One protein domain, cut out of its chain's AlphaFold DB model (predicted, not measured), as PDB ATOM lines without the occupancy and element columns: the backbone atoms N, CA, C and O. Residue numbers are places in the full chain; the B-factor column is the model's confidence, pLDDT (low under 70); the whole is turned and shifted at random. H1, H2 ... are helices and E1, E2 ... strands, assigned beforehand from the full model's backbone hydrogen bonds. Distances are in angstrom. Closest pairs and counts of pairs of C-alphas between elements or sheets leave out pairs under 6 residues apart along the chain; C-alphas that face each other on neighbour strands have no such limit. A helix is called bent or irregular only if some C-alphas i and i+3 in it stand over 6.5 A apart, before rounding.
ATOM      1  N   ASP A   2     180.645 168.316  95.403       64.38
ATOM      2  CA  ASP A   2     181.062 168.349  96.807       64.38
ATOM      3  C   ASP A   2     182.523 167.887  96.942       64.38
ATOM      4  O   ASP A   2     182.823 166.743  96.611       64.38
ATOM      5  N   ARG A   3     183.409 168.737  97.488       64.06
ATOM      6  CA  ARG A   3     184.858 168.472  97.634       64.06
ATOM      7  C   ARG A   3     185.197 167.112  98.257       64.06
ATOM      8  O   ARG A   3     186.224 166.533  97.934       64.06
ATOM      9  N   CYS A   4     184.356 166.612  99.158       67.56
ATOM     10  CA  CYS A   4     184.539 165.302  99.788       67.56
ATOM     11  C   CYS A   4     184.185 164.142  98.841       67.56
ATOM     12  O   CYS A   4     184.880 163.131  98.806       67.56
ATOM     13  N   ARG A   5     183.128 164.301  98.038       61.44
ATOM     14  CA  ARG A   5     182.771 163.347  96.982       61.44
ATOM     15  C   ARG A   5     183.831 163.337  95.883       61.44
ATOM     16  O   ARG A   5     184.222 162.268  95.431       61.44
ATOM     17  N   ASP A   6     184.341 164.512  95.523       64.50
ATOM     18  CA  ASP A   6     185.442 164.626  94.570       64.50
ATOM     19  C   ASP A   6     186.705 163.949  95.120       64.50
ATOM     20  O   ASP A   6     187.368 163.223  94.388       64.50
ATOM     21  N   ALA A   7     187.021 164.115  96.409       63.75
ATOM     22  CA  ALA A   7     188.136 163.415  97.051       63.75
ATOM     23  C   ALA A   7     187.966 161.885  97.025       63.75
ATOM     24  O   ALA A   7     188.909 161.185  96.663       63.75
ATOM     25  N   ALA A   8     186.764 161.372  97.316       62.00
ATOM     26  CA  ALA A   8     186.464 159.944  97.196       62.00
ATOM     27  C   ALA A   8     186.742 159.424  95.779       62.00
ATOM     28  O   ALA A   8     187.350 158.370  95.602       62.00
ATOM     29  N   TRP A   9     186.348 160.201  94.770       59.38
ATOM     30  CA  TRP A   9     186.546 159.841  93.374       59.38
ATOM     31  C   TRP A   9     188.016 159.872  92.943       59.38
ATOM     32  O   TRP A   9     188.501 158.907  92.354       59.38
ATOM     33  N   HIS A  10     188.760 160.927  93.289       58.41
ATOM     34  CA  HIS A  10     190.193 161.008  92.991       58.41
ATOM     35  C   HIS A  10     190.967 159.837  93.617       58.41
ATOM     36  O   HIS A  10     191.826 159.255  92.957       58.41
ATOM     37  N   SER A  11     190.625 159.440  94.847       53.22
ATOM     38  CA  SER A  11     191.215 158.273  95.512       53.22
ATOM     39  C   SER A  11     190.904 156.949  94.796       53.22
ATOM     40  O   SER A  11     191.742 156.050  94.794       53.22
ATOM     41  N   ALA A  12     189.736 156.814  94.157       48.31
ATOM     42  CA  ALA A  12     189.365 155.609  93.411       48.31
ATOM     43  C   ALA A  12     189.982 155.525  92.011       48.31
ATOM     44  O   ALA A  12     190.358 154.432  91.592       48.31
ATOM     45  N   CYS A  13     190.169 156.644  91.305       42.06
ATOM     46  CA  CYS A  13     190.902 156.652  90.031       42.06
ATOM     47  C   CYS A  13     192.385 156.274  90.185       42.06
ATOM     48  O   CYS A  13     193.015 155.871  89.213       42.06
ATOM     49  N   LEU A  14     192.937 156.373  91.397       38.94
ATOM     50  CA  LEU A  14     194.285 155.906  91.732       38.94
ATOM     51  C   LEU A  14     194.345 154.394  92.032       38.94
ATOM     52  O   LEU A  14     195.428 153.868  92.286       38.94
ATOM     53  N   SER A  15     193.207 153.685  92.020       35.19
ATOM     54  CA  SER A  15     193.147 152.240  92.267       35.19
ATOM     55  C   SER A  15     193.246 151.426  90.958       35.19
ATOM     56  O   SER A  15     192.626 151.786  89.958       35.19
ATOM     57  N   PRO A  16     194.024 150.326  90.924       33.56
ATOM     58  CA  PRO A  16     194.458 149.667  89.685       33.56
ATOM     59  C   PRO A  16     193.396 148.807  88.967       33.56
ATOM     60  O   PRO A  16     193.743 148.047  88.069       33.56
ATOM     61  N   ARG A  54     193.552 148.971 114.477       57.56
ATOM     62  CA  ARG A  54     192.971 150.205 113.896       57.56
ATOM     63  C   ARG A  54     192.423 149.994 112.480       57.56
ATOM     64  O   ARG A  54     191.390 150.555 112.130       57.56
ATOM     65  N   LYS A  55     193.090 149.159 111.678       62.94
ATOM     66  CA  LYS A  55     192.681 148.860 110.300       62.94
ATOM     67  C   LYS A  55     191.462 147.941 110.269       62.94
ATOM     68  O   LYS A  55     190.576 148.144 109.447       62.94
ATOM     69  N   LEU A  56     191.373 147.007 111.217       65.75
ATOM     70  CA  LEU A  56     190.187 146.173 111.416       65.75
ATOM     71  C   LEU A  56     188.946 147.018 111.743       65.75
ATOM     72  O   LEU A  56     187.902 146.833 111.124       65.75
ATOM     73  N   LEU A  57     189.067 147.985 112.660       65.81
ATOM     74  CA  LEU A  57     187.961 148.881 113.006       65.81
ATOM     75  C   LEU A  57     187.466 149.675 111.786       65.81
ATOM     76  O   LEU A  57     186.261 149.804 111.582       65.81
ATOM     77  N   GLN A  58     188.383 150.152 110.942       66.69
ATOM     78  CA  GLN A  58     188.029 150.893 109.734       66.69
ATOM     79  C   GLN A  58     187.362 150.011 108.671       66.69
ATOM     80  O   GLN A  58     186.361 150.423 108.091       66.69
ATOM     81  N   ILE A  59     187.842 148.779 108.469       70.88
ATOM     82  CA  ILE A  59     187.193 147.797 107.585       70.88
ATOM     83  C   ILE A  59     185.757 147.531 108.052       70.88
ATOM     84  O   ILE A  59     184.829 147.587 107.249       70.88
ATOM     85  N   LEU A  60     185.552 147.311 109.353       75.81
ATOM     86  CA  LEU A  60     184.221 147.090 109.924       75.81
ATOM     87  C   LEU A  60     183.304 148.304 109.742       75.81
ATOM     88  O   LEU A  60     182.120 148.140 109.447       75.81
ATOM     89  N   MET A  61     183.830 149.521 109.896       75.00
ATOM     90  CA  MET A  61     183.070 150.747 109.637       75.00
ATOM     91  C   MET A  61     182.670 150.862 108.166       75.00
ATOM     92  O   MET A  61     181.509 151.151 107.885       75.00
ATOM     93  N   VAL A  62     183.587 150.610 107.231       76.56
ATOM     94  CA  VAL A  62     183.294 150.653 105.790       76.56
ATOM     95  C   VAL A  62     182.232 149.617 105.424       76.56
ATOM     96  O   VAL A  62     181.227 149.976 104.821       76.56
ATOM     97  N   GLN A  63     182.395 148.365 105.859       80.75
ATOM     98  CA  GLN A  63     181.438 147.280 105.607       80.75
ATOM     99  C   GLN A  63     180.034 147.630 106.124       80.75
ATOM    100  O   GLN A  63     179.054 147.532 105.389       80.75
ATOM    101  N   LYS A  64     179.926 148.115 107.368       85.69
ATOM    102  CA  LYS A  64     178.639 148.519 107.958       85.69
ATOM    103  C   LYS A  64     177.980 149.671 107.200       85.69
ATOM    104  O   LYS A  64     176.774 149.631 106.969       85.69
ATOM    105  N   ASN A  65     178.750 150.693 106.828       83.50
ATOM    106  CA  ASN A  65     178.209 151.849 106.115       83.50
ATOM    107  C   ASN A  65     177.837 151.514 104.666       83.50
ATOM    108  O   ASN A  65     176.830 152.020 104.185       83.50
ATOM    109  N   LEU A  66     178.574 150.618 104.006       85.19
ATOM    110  CA  LEU A  66     178.213 150.118 102.680       85.19
ATOM    111  C   LEU A  66     176.896 149.341 102.720       85.19
ATOM    112  O   LEU A  66     175.999 149.626 101.935       85.19
ATOM    113  N   LEU A  67     176.728 148.436 103.690       87.75
ATOM    114  CA  LEU A  67     175.461 147.724 103.885       87.75
ATOM    115  C   LEU A  67     174.299 148.684 104.166       87.75
ATOM    116  O   LEU A  67     173.188 148.469 103.684       87.75
ATOM    117  N   LYS A  68     174.541 149.749 104.939       88.50
ATOM    118  CA  LYS A  68     173.536 150.784 105.198       88.50
ATOM    119  C   LYS A  68     173.165 151.539 103.919       88.50
ATOM    120  O   LYS A  68     171.979 151.674 103.641       88.50
ATOM    121  N   ALA A  69     174.151 151.955 103.125       87.56
ATOM    122  CA  ALA A  69     173.921 152.627 101.849       87.56
ATOM    123  C   ALA A  69     173.144 151.738 100.867       87.56
ATOM    124  O   ALA A  69     172.170 152.194 100.279       87.56
ATOM    125  N   MET A  70     173.495 150.452 100.759       88.06
ATOM    126  CA  MET A  70     172.753 149.498  99.926       88.06
ATOM    127  C   MET A  70     171.281 149.401 100.337       88.06
ATOM    128  O   MET A  70     170.405 149.464  99.479       88.06
ATOM    129  N   LYS A  71     170.997 149.302 101.644       90.00
ATOM    130  CA  LYS A  71     169.618 149.306 102.159       90.00
ATOM    131  C   LYS A  71     168.891 150.600 101.816       90.00
ATOM    132  O   LYS A  71     167.738 150.558 101.409       90.00
ATOM    133  N   GLU A  72     169.553 151.744 101.960       87.81
ATOM    134  CA  GLU A  72     168.967 153.042 101.624       87.81
ATOM    135  C   GLU A  72     168.641 153.149 100.129       87.81
ATOM    136  O   GLU A  72     167.531 153.560  99.793       87.81
ATOM    137  N   TRP A  73     169.544 152.718  99.241       89.06
ATOM    138  CA  TRP A  73     169.333 152.739  97.788       89.06
ATOM    139  C   TRP A  73     168.221 151.795  97.324       89.06
ATOM    140  O   TRP A  73     167.499 152.139  96.389       89.06
ATOM    141  N   TRP A  74     168.046 150.644  97.984       89.06
ATOM    142  CA  TRP A  74     166.981 149.680  97.669       89.06
ATOM    143  C   TRP A  74     165.635 149.990  98.331       89.06
ATOM    144  O   TRP A  74     164.594 149.605  97.804       89.06
ATOM    145  N   SER A  75     165.624 150.712  99.457       90.00
ATOM    146  CA  SER A  75     164.401 151.006 100.221       90.00
ATOM    147  C   SER A  75     163.241 151.636  99.427       90.00
ATOM    148  O   SER A  75     162.085 151.363  99.764       90.00
ATOM    149  N   PRO A  76     163.456 152.455  98.373       87.94
ATOM    150  CA  PRO A  76     162.350 153.006  97.597       87.94
ATOM    151  C   PRO A  76     161.577 151.928  96.831       87.94
ATOM    152  O   PRO A  76     160.366 152.065  96.670       87.94
ATOM    153  N   LEU A  77     162.242 150.843  96.419       86.88
ATOM    154  CA  LEU A  77     161.597 149.713  95.747       86.88
ATOM    155  C   LEU A  77     160.595 149.016  96.674       86.88
ATOM    156  O   LEU A  77     159.472 148.729  96.269       86.88
ATOM    157  N   GLU A  78     160.975 148.801  97.937       84.06
ATOM    158  CA  GLU A  78     160.101 148.178  98.939       84.06
ATOM    159  C   GLU A  78     158.803 148.977  99.128       84.06
ATOM    160  O   GLU A  78     157.729 148.405  99.314       84.06
ATOM    161  N   LYS A  79     158.889 150.311  99.030       80.62
ATOM    162  CA  LYS A  79     157.730 151.210  99.117       80.62
ATOM    163  C   LYS A  79     156.894 151.217  97.841       80.62
ATOM    164  O   LYS A  79     155.671 151.280  97.933       80.62
ATOM    165  N   ALA A  80     157.541 151.155  96.677       77.75
ATOM    166  CA  ALA A  80     156.869 151.120  95.379       77.75
ATOM    167  C   ALA A  80     156.077 149.817  95.154       77.75
ATOM    168  O   ALA A  80     155.115 149.819  94.393       77.75
ATOM    169  N   LYS A  81     156.428 148.727  95.859       68.12
ATOM    170  CA  LYS A  81     155.848 147.368  95.785       68.12
ATOM    171  C   LYS A  81     156.011 146.661  94.432       68.12
ATOM    172  O   LYS A  81     156.291 145.467  94.435       68.12
ATOM    173  N   ASN A  82     155.862 147.350  93.300       73.12
ATOM    174  CA  ASN A  82     156.246 146.869  91.970       73.12
ATOM    175  C   ASN A  82     156.665 148.046  91.057       73.12
ATOM    176  O   ASN A  82     156.446 149.207  91.399       73.12
ATOM    177  N   LEU A  83     157.272 147.733  89.907       82.62
ATOM    178  CA  LEU A  83     157.627 148.694  88.847       82.62
ATOM    179  C   LEU A  83     156.844 148.451  87.539       82.62
ATOM    180  O   LEU A  83     157.226 148.936  86.478       82.62
ATOM    181  N   GLY A  84     155.754 147.689  87.616       80.69
ATOM    182  CA  GLY A  84     154.958 147.228  86.482       80.69
ATOM    183  C   GLY A  84     155.610 146.094  85.686       80.69
ATOM    184  O   GLY A  84     156.671 145.581  86.044       80.69
ATOM    185  N   ASP A  85     154.948 145.709  84.594       82.50
ATOM    186  CA  ASP A  85     155.406 144.641  83.691       82.50
ATOM    187  C   ASP A  85     156.549 145.089  82.769       82.50
ATOM    188  O   ASP A  85     157.298 144.254  82.266       82.50
ATOM    189  N   ASN A  86     156.701 146.400  82.565       85.56
ATOM    190  CA  ASN A  86     157.770 146.994  81.768       85.56
ATOM    191  C   ASN A  86     158.442 148.134  82.557       85.56
ATOM    192  O   ASN A  86     158.073 149.299  82.376       85.56
ATOM    193  N   PRO A  87     159.383 147.814  83.465       90.88
ATOM    194  CA  PRO A  87     159.995 148.780  84.369       90.88
ATOM    195  C   PRO A  87     160.887 149.738  83.578       90.88
ATOM    196  O   PRO A  87     162.065 149.477  83.361       90.88
ATOM    197  N   THR A  88     160.303 150.838  83.118       93.81
ATOM    198  CA  THR A  88     160.952 151.835  82.259       93.81
ATOM    199  C   THR A  88     161.510 152.968  83.109       93.81
ATOM    200  O   THR A  88     160.887 153.370  84.091       93.81
ATOM    201  N   TYR A  89     162.677 153.491  82.749       93.88
ATOM    202  CA  TYR A  89     163.314 154.618  83.413       93.88
ATOM    203  C   TYR A  89     162.640 155.932  83.015       93.88
ATOM    204  O   TYR A  89     163.052 156.623  82.088       93.88
ATOM    205  N   THR A  90     161.551 156.254  83.709       92.38
ATOM    206  CA  THR A  90     160.776 157.473  83.465       92.38
ATOM    207  C   THR A  90     161.351 158.681  84.210       92.38
ATOM    208  O   THR A  90     162.155 158.543  85.140       92.38
ATOM    209  N   ALA A  91     160.869 159.880  83.868       91.38
ATOM    210  CA  ALA A  91     161.205 161.111  84.584       91.38
ATOM    211  C   ALA A  91     160.897 161.016  86.091       91.38
ATOM    212  O   ALA A  91     161.680 161.487  86.915       91.38
ATOM    213  N   GLU A  92     159.809 160.341  86.481       88.81
ATOM    214  CA  GLU A  92     159.454 160.125  87.888       88.81
ATOM    215  C   GLU A  92     160.487 159.256  88.616       88.81
ATOM    216  O   GLU A  92     160.810 159.517  89.779       88.81
ATOM    217  N   ILE A  93     161.033 158.232  87.949       89.94
ATOM    218  CA  ILE A  93     162.104 157.408  88.513       89.94
ATOM    219  C   ILE A  93     163.396 158.217  88.605       89.94
ATOM    220  O   ILE A  93     164.025 158.209  89.666       89.94
ATOM    221  N   ARG A  94     163.773 158.920  87.530       89.94
ATOM    222  CA  ARG A  94     164.992 159.738  87.437       89.94
ATOM    223  C   ARG A  94     165.047 160.826  88.502       89.94
ATOM    224  O   ARG A  94     166.072 160.989  89.168       89.94
ATOM    225  N   ASP A  95     163.953 161.554  88.676       89.31
ATOM    226  CA  ASP A  95     163.895 162.703  89.580       89.31
ATOM    227  C   ASP A  95     163.493 162.286  91.005       89.31
ATOM    228  O   ASP A  95     163.755 163.001  91.977       89.31
ATOM    229  N   GLY A  96     162.938 161.082  91.150       88.75
ATOM    230  CA  GLY A  96     162.491 160.504  92.407       88.75
ATOM    231  C   GLY A  96     163.545 159.690  93.174       88.75
ATOM    232  O   GLY A  96     164.736 159.656  92.850       88.75
ATOM    233  N   PRO A  97     163.115 159.008  94.251       86.56
ATOM    234  CA  PRO A  97     163.999 158.196  95.084       86.56
ATOM    235  C   PRO A  97     164.428 156.882  94.406       86.56
ATOM    236  O   PRO A  97     165.468 156.331  94.765       86.56
ATOM    237  N   LEU A  98     163.672 156.391  93.415       89.75
ATOM    238  CA  LEU A  98     163.957 155.143  92.695       89.75
ATOM    239  C   LEU A  98     165.177 155.228  91.763       89.75
ATOM    240  O   LEU A  98     165.697 154.186  91.368       89.75
ATOM    241  N   LYS A  99     165.697 156.424  91.459       88.69
ATOM    242  CA  LYS A  99     166.883 156.596  90.600       88.69
ATOM    243  C   LYS A  99     168.105 155.797  91.048       88.69
ATOM    244  O   LYS A  99     168.869 155.329  90.209       88.69
ATOM    245  N   TYR A 100     168.306 155.654  92.360       87.12
ATOM    246  CA  TYR A 100     169.443 154.905  92.898       87.12
ATOM    247  C   TYR A 100     169.278 153.410  92.646       87.12
ATOM    248  O   TYR A 100     170.220 152.761  92.207       87.12
ATOM    249  N   PHE A 101     168.067 152.891  92.856       89.25
ATOM    250  CA  PHE A 101     167.724 151.516  92.518       89.25
ATOM    251  C   PHE A 101     167.913 151.255  91.019       89.25
ATOM    252  O   PHE A 101     168.599 150.305  90.658       89.25
ATOM    253  N   ALA A 102     167.375 152.124  90.157       91.38
ATOM    254  CA  ALA A 102     167.416 151.934  88.709       91.38
ATOM    255  C   ALA A 102     168.848 151.805  88.166       91.38
ATOM    256  O   ALA A 102     169.116 150.904  87.384       91.38
ATOM    257  N   ASN A 103     169.788 152.633  88.638       85.69
ATOM    258  CA  ASN A 103     171.189 152.548  88.209       85.69
ATOM    259  C   ASN A 103     171.868 151.228  88.618       85.69
ATOM    260  O   ASN A 103     172.727 150.738  87.891       85.69
ATOM    261  N   ILE A 104     171.504 150.649  89.769       88.00
ATOM    262  CA  ILE A 104     172.103 149.387  90.235       88.00
ATOM    263  C   ILE A 104     171.414 148.175  89.596       88.00
ATOM    264  O   ILE A 104     172.066 147.173  89.327       88.00
ATOM    265  N   ALA A 105     170.105 148.258  89.363       91.00
ATOM    266  CA  ALA A 105     169.303 147.181  88.789       91.00
ATOM    267  C   ALA A 105     169.315 147.150  87.252       91.00
ATOM    268  O   ALA A 105     168.694 146.259  86.675       91.00
ATOM    269  N   TYR A 106     169.979 148.109  86.600       92.69
ATOM    270  CA  TYR A 106     170.012 148.198  85.145       92.69
ATOM    271  C   TYR A 106     170.713 146.981  84.529       92.69
ATOM    272  O   TYR A 106     171.894 146.749  84.784       92.69
ATOM    273  N   GLU A 107     170.005 146.212  83.702       90.81
ATOM    274  CA  GLU A 107     170.487 144.909  83.224       90.81
ATOM    275  C   GLU A 107     171.702 144.989  82.288       90.81
ATOM    276  O   GLU A 107     172.475 144.037  82.198       90.81
ATOM    277  N   GLN A 108     171.908 146.134  81.630       89.00
ATOM    278  CA  GLN A 108     173.068 146.376  80.761       89.00
ATOM    279  C   GLN A 108     174.332 146.772  81.541       89.00
ATOM    280  O   GLN A 108     175.423 146.888  80.970       89.00
ATOM    281  N   THR A 109     174.216 147.008  82.848       88.69
ATOM    282  CA  THR A 109     175.360 147.279  83.718       88.69
ATOM    283  C   THR A 109     176.036 145.968  84.102       88.69
ATOM    284  O   THR A 109     175.470 145.132  84.800       88.69
ATOM    285  N   THR A 110     177.293 145.801  83.696       86.00
ATOM    286  CA  THR A 110     178.076 144.574  83.934       86.00
ATOM    287  C   THR A 110     179.255 144.786  84.877       86.00
ATOM    288  O   THR A 110     179.834 143.819  85.375       86.00
ATOM    289  N   LYS A 111     179.626 146.042  85.149       84.44
ATOM    290  CA  LYS A 111     180.740 146.409  86.027       84.44
ATOM    291  C   LYS A 111     180.324 147.541  86.959       84.44
ATOM    292  O   LYS A 111     179.720 148.529  86.542       84.44
ATOM    293  N   ILE A 112     180.721 147.409  88.220       87.25
ATOM    294  CA  ILE A 112     180.534 148.409  89.270       87.25
ATOM    295  C   ILE A 112     181.870 148.666  89.967       87.25
ATOM    296  O   ILE A 112     182.602 147.734  90.296       87.25
ATOM    297  N   GLY A 113     182.184 149.936  90.205       84.38
ATOM    298  CA  GLY A 113     183.331 150.361  91.001       84.38
ATOM    299  C   GLY A 113     182.884 151.342  92.075       84.38
ATOM    300  O   GLY A 113     182.193 152.308  91.764       84.38
ATOM    301  N   CYS A 114     183.269 151.106  93.330       82.69
ATOM    302  CA  CYS A 114     182.897 151.965  94.453       82.69
ATOM    303  C   CYS A 114     184.127 152.509  95.180       82.69
ATOM    304  O   CYS A 114     185.098 151.791  95.419       82.69
ATOM    305  N   ALA A 115     184.034 153.769  95.585       81.44
ATOM    306  CA  ALA A 115     184.991 154.476  96.416       81.44
ATOM    307  C   ALA A 115     184.363 154.793  97.771       81.44
ATOM    308  O   ALA A 115     183.192 155.176  97.831       81.44
ATOM    309  N   VAL A 116     185.138 154.689  98.849       79.38
ATOM    310  CA  VAL A 116     184.692 155.103 100.183       79.38
ATOM    311  C   VAL A 116     185.698 156.070 100.776       79.38
ATOM    312  O   VAL A 116     186.868 155.729 100.913       79.38
ATOM    313  N   GLU A 117     185.222 157.248 101.171       81.44
ATOM    314  CA  GLU A 117     186.037 158.285 101.794       81.44
ATOM    315  C   GLU A 117     185.413 158.723 103.118       81.44
ATOM    316  O   GLU A 117     184.236 159.090 103.192       81.44
ATOM    317  N   THR A 118     186.216 158.704 104.180       80.06
ATOM    318  CA  THR A 118     185.803 159.222 105.485       80.06
ATOM    319  C   THR A 118     186.234 160.676 105.605       80.06
ATOM    320  O   THR A 118     187.375 160.990 105.936       80.06
ATOM    321  N   CYS A 119     185.286 161.583 105.421       82.50
ATOM    322  CA  CYS A 119     185.494 163.018 105.529       82.50
ATOM    323  C   CYS A 119     185.374 163.468 106.988       82.50
ATOM    324  O   CYS A 119     184.350 163.994 107.430       82.50
ATOM    325  N   THR A 120     186.450 163.237 107.747       78.75
ATOM    326  CA  THR A 120     186.543 163.489 109.197       78.75
ATOM    327  C   THR A 120     186.224 164.932 109.576       78.75
ATOM    328  O   THR A 120     185.483 165.156 110.529       78.75
ATOM    329  N   LYS A 121     186.705 165.913 108.801       80.12
ATOM    330  CA  LYS A 121     186.435 167.346 109.031       80.12
ATOM    331  C   LYS A 121     184.949 167.698 108.920       80.12
ATOM    332  O   LYS A 121     184.499 168.645 109.550       80.12
ATOM    333  N   GLN A 122     184.204 166.957 108.105       76.44
ATOM    334  CA  GLN A 122     182.773 167.139 107.875       76.44
ATOM    335  C   GLN A 122     181.924 166.138 108.673       76.44
ATOM    336  O   GLN A 122     180.705 166.136 108.527       76.44
ATOM    337  N   GLY A 123     182.549 165.268 109.476       81.06
ATOM    338  CA  GLY A 123     181.857 164.277 110.300       81.06
ATOM    339  C   GLY A 123     181.020 163.266 109.511       81.06
ATOM    340  O   GLY A 123     180.040 162.752 110.043       81.06
ATOM    341  N   ARG A 124     181.360 162.982 108.247       81.06
ATOM    342  CA  ARG A 124     180.573 162.080 107.389       81.06
ATOM    343  C   ARG A 124     181.438 161.140 106.567       81.06
ATOM    344  O   ARG A 124     182.611 161.402 106.323       81.06
ATOM    345  N   LEU A 125     180.815 160.070 106.099       81.12
ATOM    346  CA  LEU A 125     181.396 159.099 105.186       81.12
ATOM    347  C   LEU A 125     180.664 159.192 103.847       81.12
ATOM    348  O   LEU A 125     179.439 159.303 103.816       81.12
ATOM    349  N   VAL A 126     181.418 159.176 102.753       83.19
ATOM    350  CA  VAL A 126     180.882 159.185 101.392       83.19
ATOM    351  C   VAL A 126     181.202 157.866 100.722       83.19
ATOM    352  O   VAL A 126     182.343 157.416 100.751       83.19
ATOM    353  N   ILE A 127     180.177 157.277 100.115       83.88
ATOM    354  CA  ILE A 127     180.288 156.123  99.230       83.88
ATOM    355  C   ILE A 127     179.864 156.604  97.847       83.88
ATOM    356  O   ILE A 127     178.742 157.088  97.690       83.88
ATOM    357  N   ASP A 128     180.764 156.511  96.874       83.88
ATOM    358  CA  ASP A 128     180.480 156.839  95.478       83.88
ATOM    359  C   ASP A 128     180.666 155.584  94.630       83.88
ATOM    360  O   ASP A 128     181.774 155.062  94.542       83.88
ATOM    361  N   CYS A 129     179.579 155.083  94.048       83.31
ATOM    362  CA  CYS A 129     179.590 153.930  93.157       83.31
ATOM    363  C   CYS A 129     179.291 154.384  91.733       83.31
ATOM    364  O   CYS A 129     178.364 155.161  91.498       83.31
ATOM    365  N   ARG A 130     180.075 153.878  90.783       85.31
ATOM    366  CA  ARG A 130     179.927 154.128  89.352       85.31
ATOM    367  C   ARG A 130     179.756 152.818  88.606       85.31
ATOM    368  O   ARG A 130     180.245 151.773  89.035       85.31
ATOM    369  N   TYR A 131     179.075 152.922  87.478       83.50
ATOM    370  CA  TYR A 131     178.663 151.817  86.630       83.50
ATOM    371  C   TYR A 131     179.274 152.020  85.245       83.50
ATOM    372  O   TYR A 131     179.498 153.160  84.832       83.50
ATOM    373  N   ASN A 132     179.580 150.935  84.536       85.56
ATOM    374  CA  ASN A 132     180.108 151.033  83.171       85.56
ATOM    375  C   ASN A 132     179.070 151.520  82.156       85.56
ATOM    376  O   ASN A 132     179.454 152.069  81.126       85.56
ATOM    377  N   THR A 133     177.789 151.320  82.454       86.19
ATOM    378  CA  THR A 133     176.670 151.729  81.611       86.19
ATOM    379  C   THR A 133     175.793 152.689  82.405       86.19
ATOM    380  O   THR A 133     175.504 152.453  83.578       86.19
ATOM    381  N   LEU A 134     175.403 153.796  81.778       84.62
ATOM    382  CA  LEU A 134     174.425 154.727  82.331       84.62
ATOM    383  C   LEU A 134     173.074 154.427  81.691       84.62
ATOM    384  O   LEU A 134     173.013 154.242  80.479       84.62
ATOM    385  N   ILE A 135     172.027 154.385  82.505       90.38
ATOM    386  CA  ILE A 135     170.656 154.251  82.019       90.38
ATOM    387  C   ILE A 135     170.155 155.605  81.509       90.38
ATOM    388  O   ILE A 135     170.377 156.634  82.157       90.38
ATOM    389  N   SER A 136     169.517 155.600  80.344       92.00
ATOM    390  CA  SER A 136     168.922 156.791  79.729       92.00
ATOM    391  C   SER A 136     167.411 156.827  79.943       92.00
ATOM    392  O   SER A 136     166.792 155.812  80.261       92.00
ATOM    393  N   ASP A 137     166.818 158.010  79.778       92.00
ATOM    394  CA  ASP A 137     165.363 158.168  79.818       92.00
ATOM    395  C   ASP A 137     164.690 157.225  78.808       92.00
ATOM    396  O   ASP A 137     165.211 156.989  77.717       92.00
ATOM    397  N   ASP A 138     163.544 156.677  79.207       92.75
ATOM    398  CA  ASP A 138     162.721 155.739  78.435       92.75
ATOM    399  C   ASP A 138     163.361 154.359  78.165       92.75
ATOM    400  O   ASP A 138     162.744 153.501  77.526       92.75
ATOM    401  N   GLU A 139     164.552 154.077  78.703       94.38
ATOM    402  CA  GLU A 139     165.133 152.732  78.667       94.38
ATOM    403  C   GLU A 139     164.478 151.803  79.693       94.38
ATOM    404  O   GLU A 139     164.145 152.190  80.814       94.38
ATOM    405  N   VAL A 140     164.328 150.529  79.335       94.25
ATOM    406  CA  VAL A 140     163.864 149.502  80.274       94.25
ATOM    407  C   VAL A 140     164.993 149.173  81.252       94.25
ATOM    408  O   VAL A 140     166.098 148.829  80.840       94.25
ATOM    409  N   ILE A 141     164.716 149.253  82.555       94.19
ATOM    410  CA  ILE A 141     165.689 148.983  83.622       94.19
ATOM    411  C   ILE A 141     166.109 147.508  83.579       94.19
ATOM    412  O   ILE A 141     167.291 147.187  83.632       94.19
TER     413      ILE A 141
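AT A GLANCE: This is residues 2 to 16 and 54 to 141 of the 171 residues of a protein of Ancylostoma ceylanicum (UniProt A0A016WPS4). A two-stranded hairpin, E1 and E2, lies between the short helix H1 on one side and the first half of the long helix H2 on the other, and H2 makes much of the length. Beyond the far end of H2 the chain folds back through two small helices, H3 and H4, which with the tail after E2 make a loosely built head at that end. The printed part has 103 residues with four named helices and then two strands, in the order H1 H2 H3 H4 E1 E2; the strands are antiparallel and the class is mixed, helices and strands. The whole is elongated, 48 by 28 by 23 A, and only just loose, close to compact, with a radius of gyration of the C-alphas of 15.5 A.

HOW THE PARTS SIT: Begin with H1, residues 3 to 13, and look from it to E1, residues 112 to 119, where the closest C-alphas, those of Ala 8 and Glu 117, are 4.9 A apart. From H1 to E2, residues 124 to 131, the closest C-alphas are those of Arg 5 and Val 126, 6.4 A apart. Next find H2, residues 54 to 80, which is apart from H1; its closest C-alpha pair with E2 is that of Leu 66 and Ile 127, 7.2 A. H2 has a kink of 30 degrees near residue 74 and is only just irregular, with C-alphas 73 and 76 at 7.0 A. With residues 73 to 77 alone it touches H4, residues 99 to 105, about perpendicular at 76 degrees; the closest C-alphas, those of Trp 73 and Tyr 100, are 5.3 A apart. H3, residues 91 to 95, is close to H4 but not clearly touching, the closest C-alphas being those of Ile 93 and Lys 99, 5.3 A. E1 and E2 form an antiparallel hairpin at 165 degrees; look for N 115 and O 128 at 2.8 A and N 126 and O 117 at 2.9 A, both within hydrogen-bond range. In H1, H3 and H4 every O i to N i+4 pair is within hydrogen-bond range, in H2 20 of 23.

IN THESE COORDINATES: Find C-alpha 3 at (184.858, 168.472, 97.634); from there H1 runs 15.3 A to residue 13. H2 starts at C-alpha 54, (192.971, 150.205, 113.896), and runs 40.6 A to residue 80. H3 has five residues and H4 seven. E1 spans 22.4 A, and E2 spans 23.2 A to C-alpha 131 at (178.663, 151.817, 86.630).

THE WHOLE: The C-alphas farthest apart are those of Arg 54 and Asp 85, 48.5 A. Residues 17 to 53 are not printed, and C-alphas 16 and 54 are 24.3 A apart across this cut. Of the links that are printed whole, none is long. The mean pLDDT of the printed part is 80.0; it is under 70 at residues 2 to 16, 54 to 58 and 81.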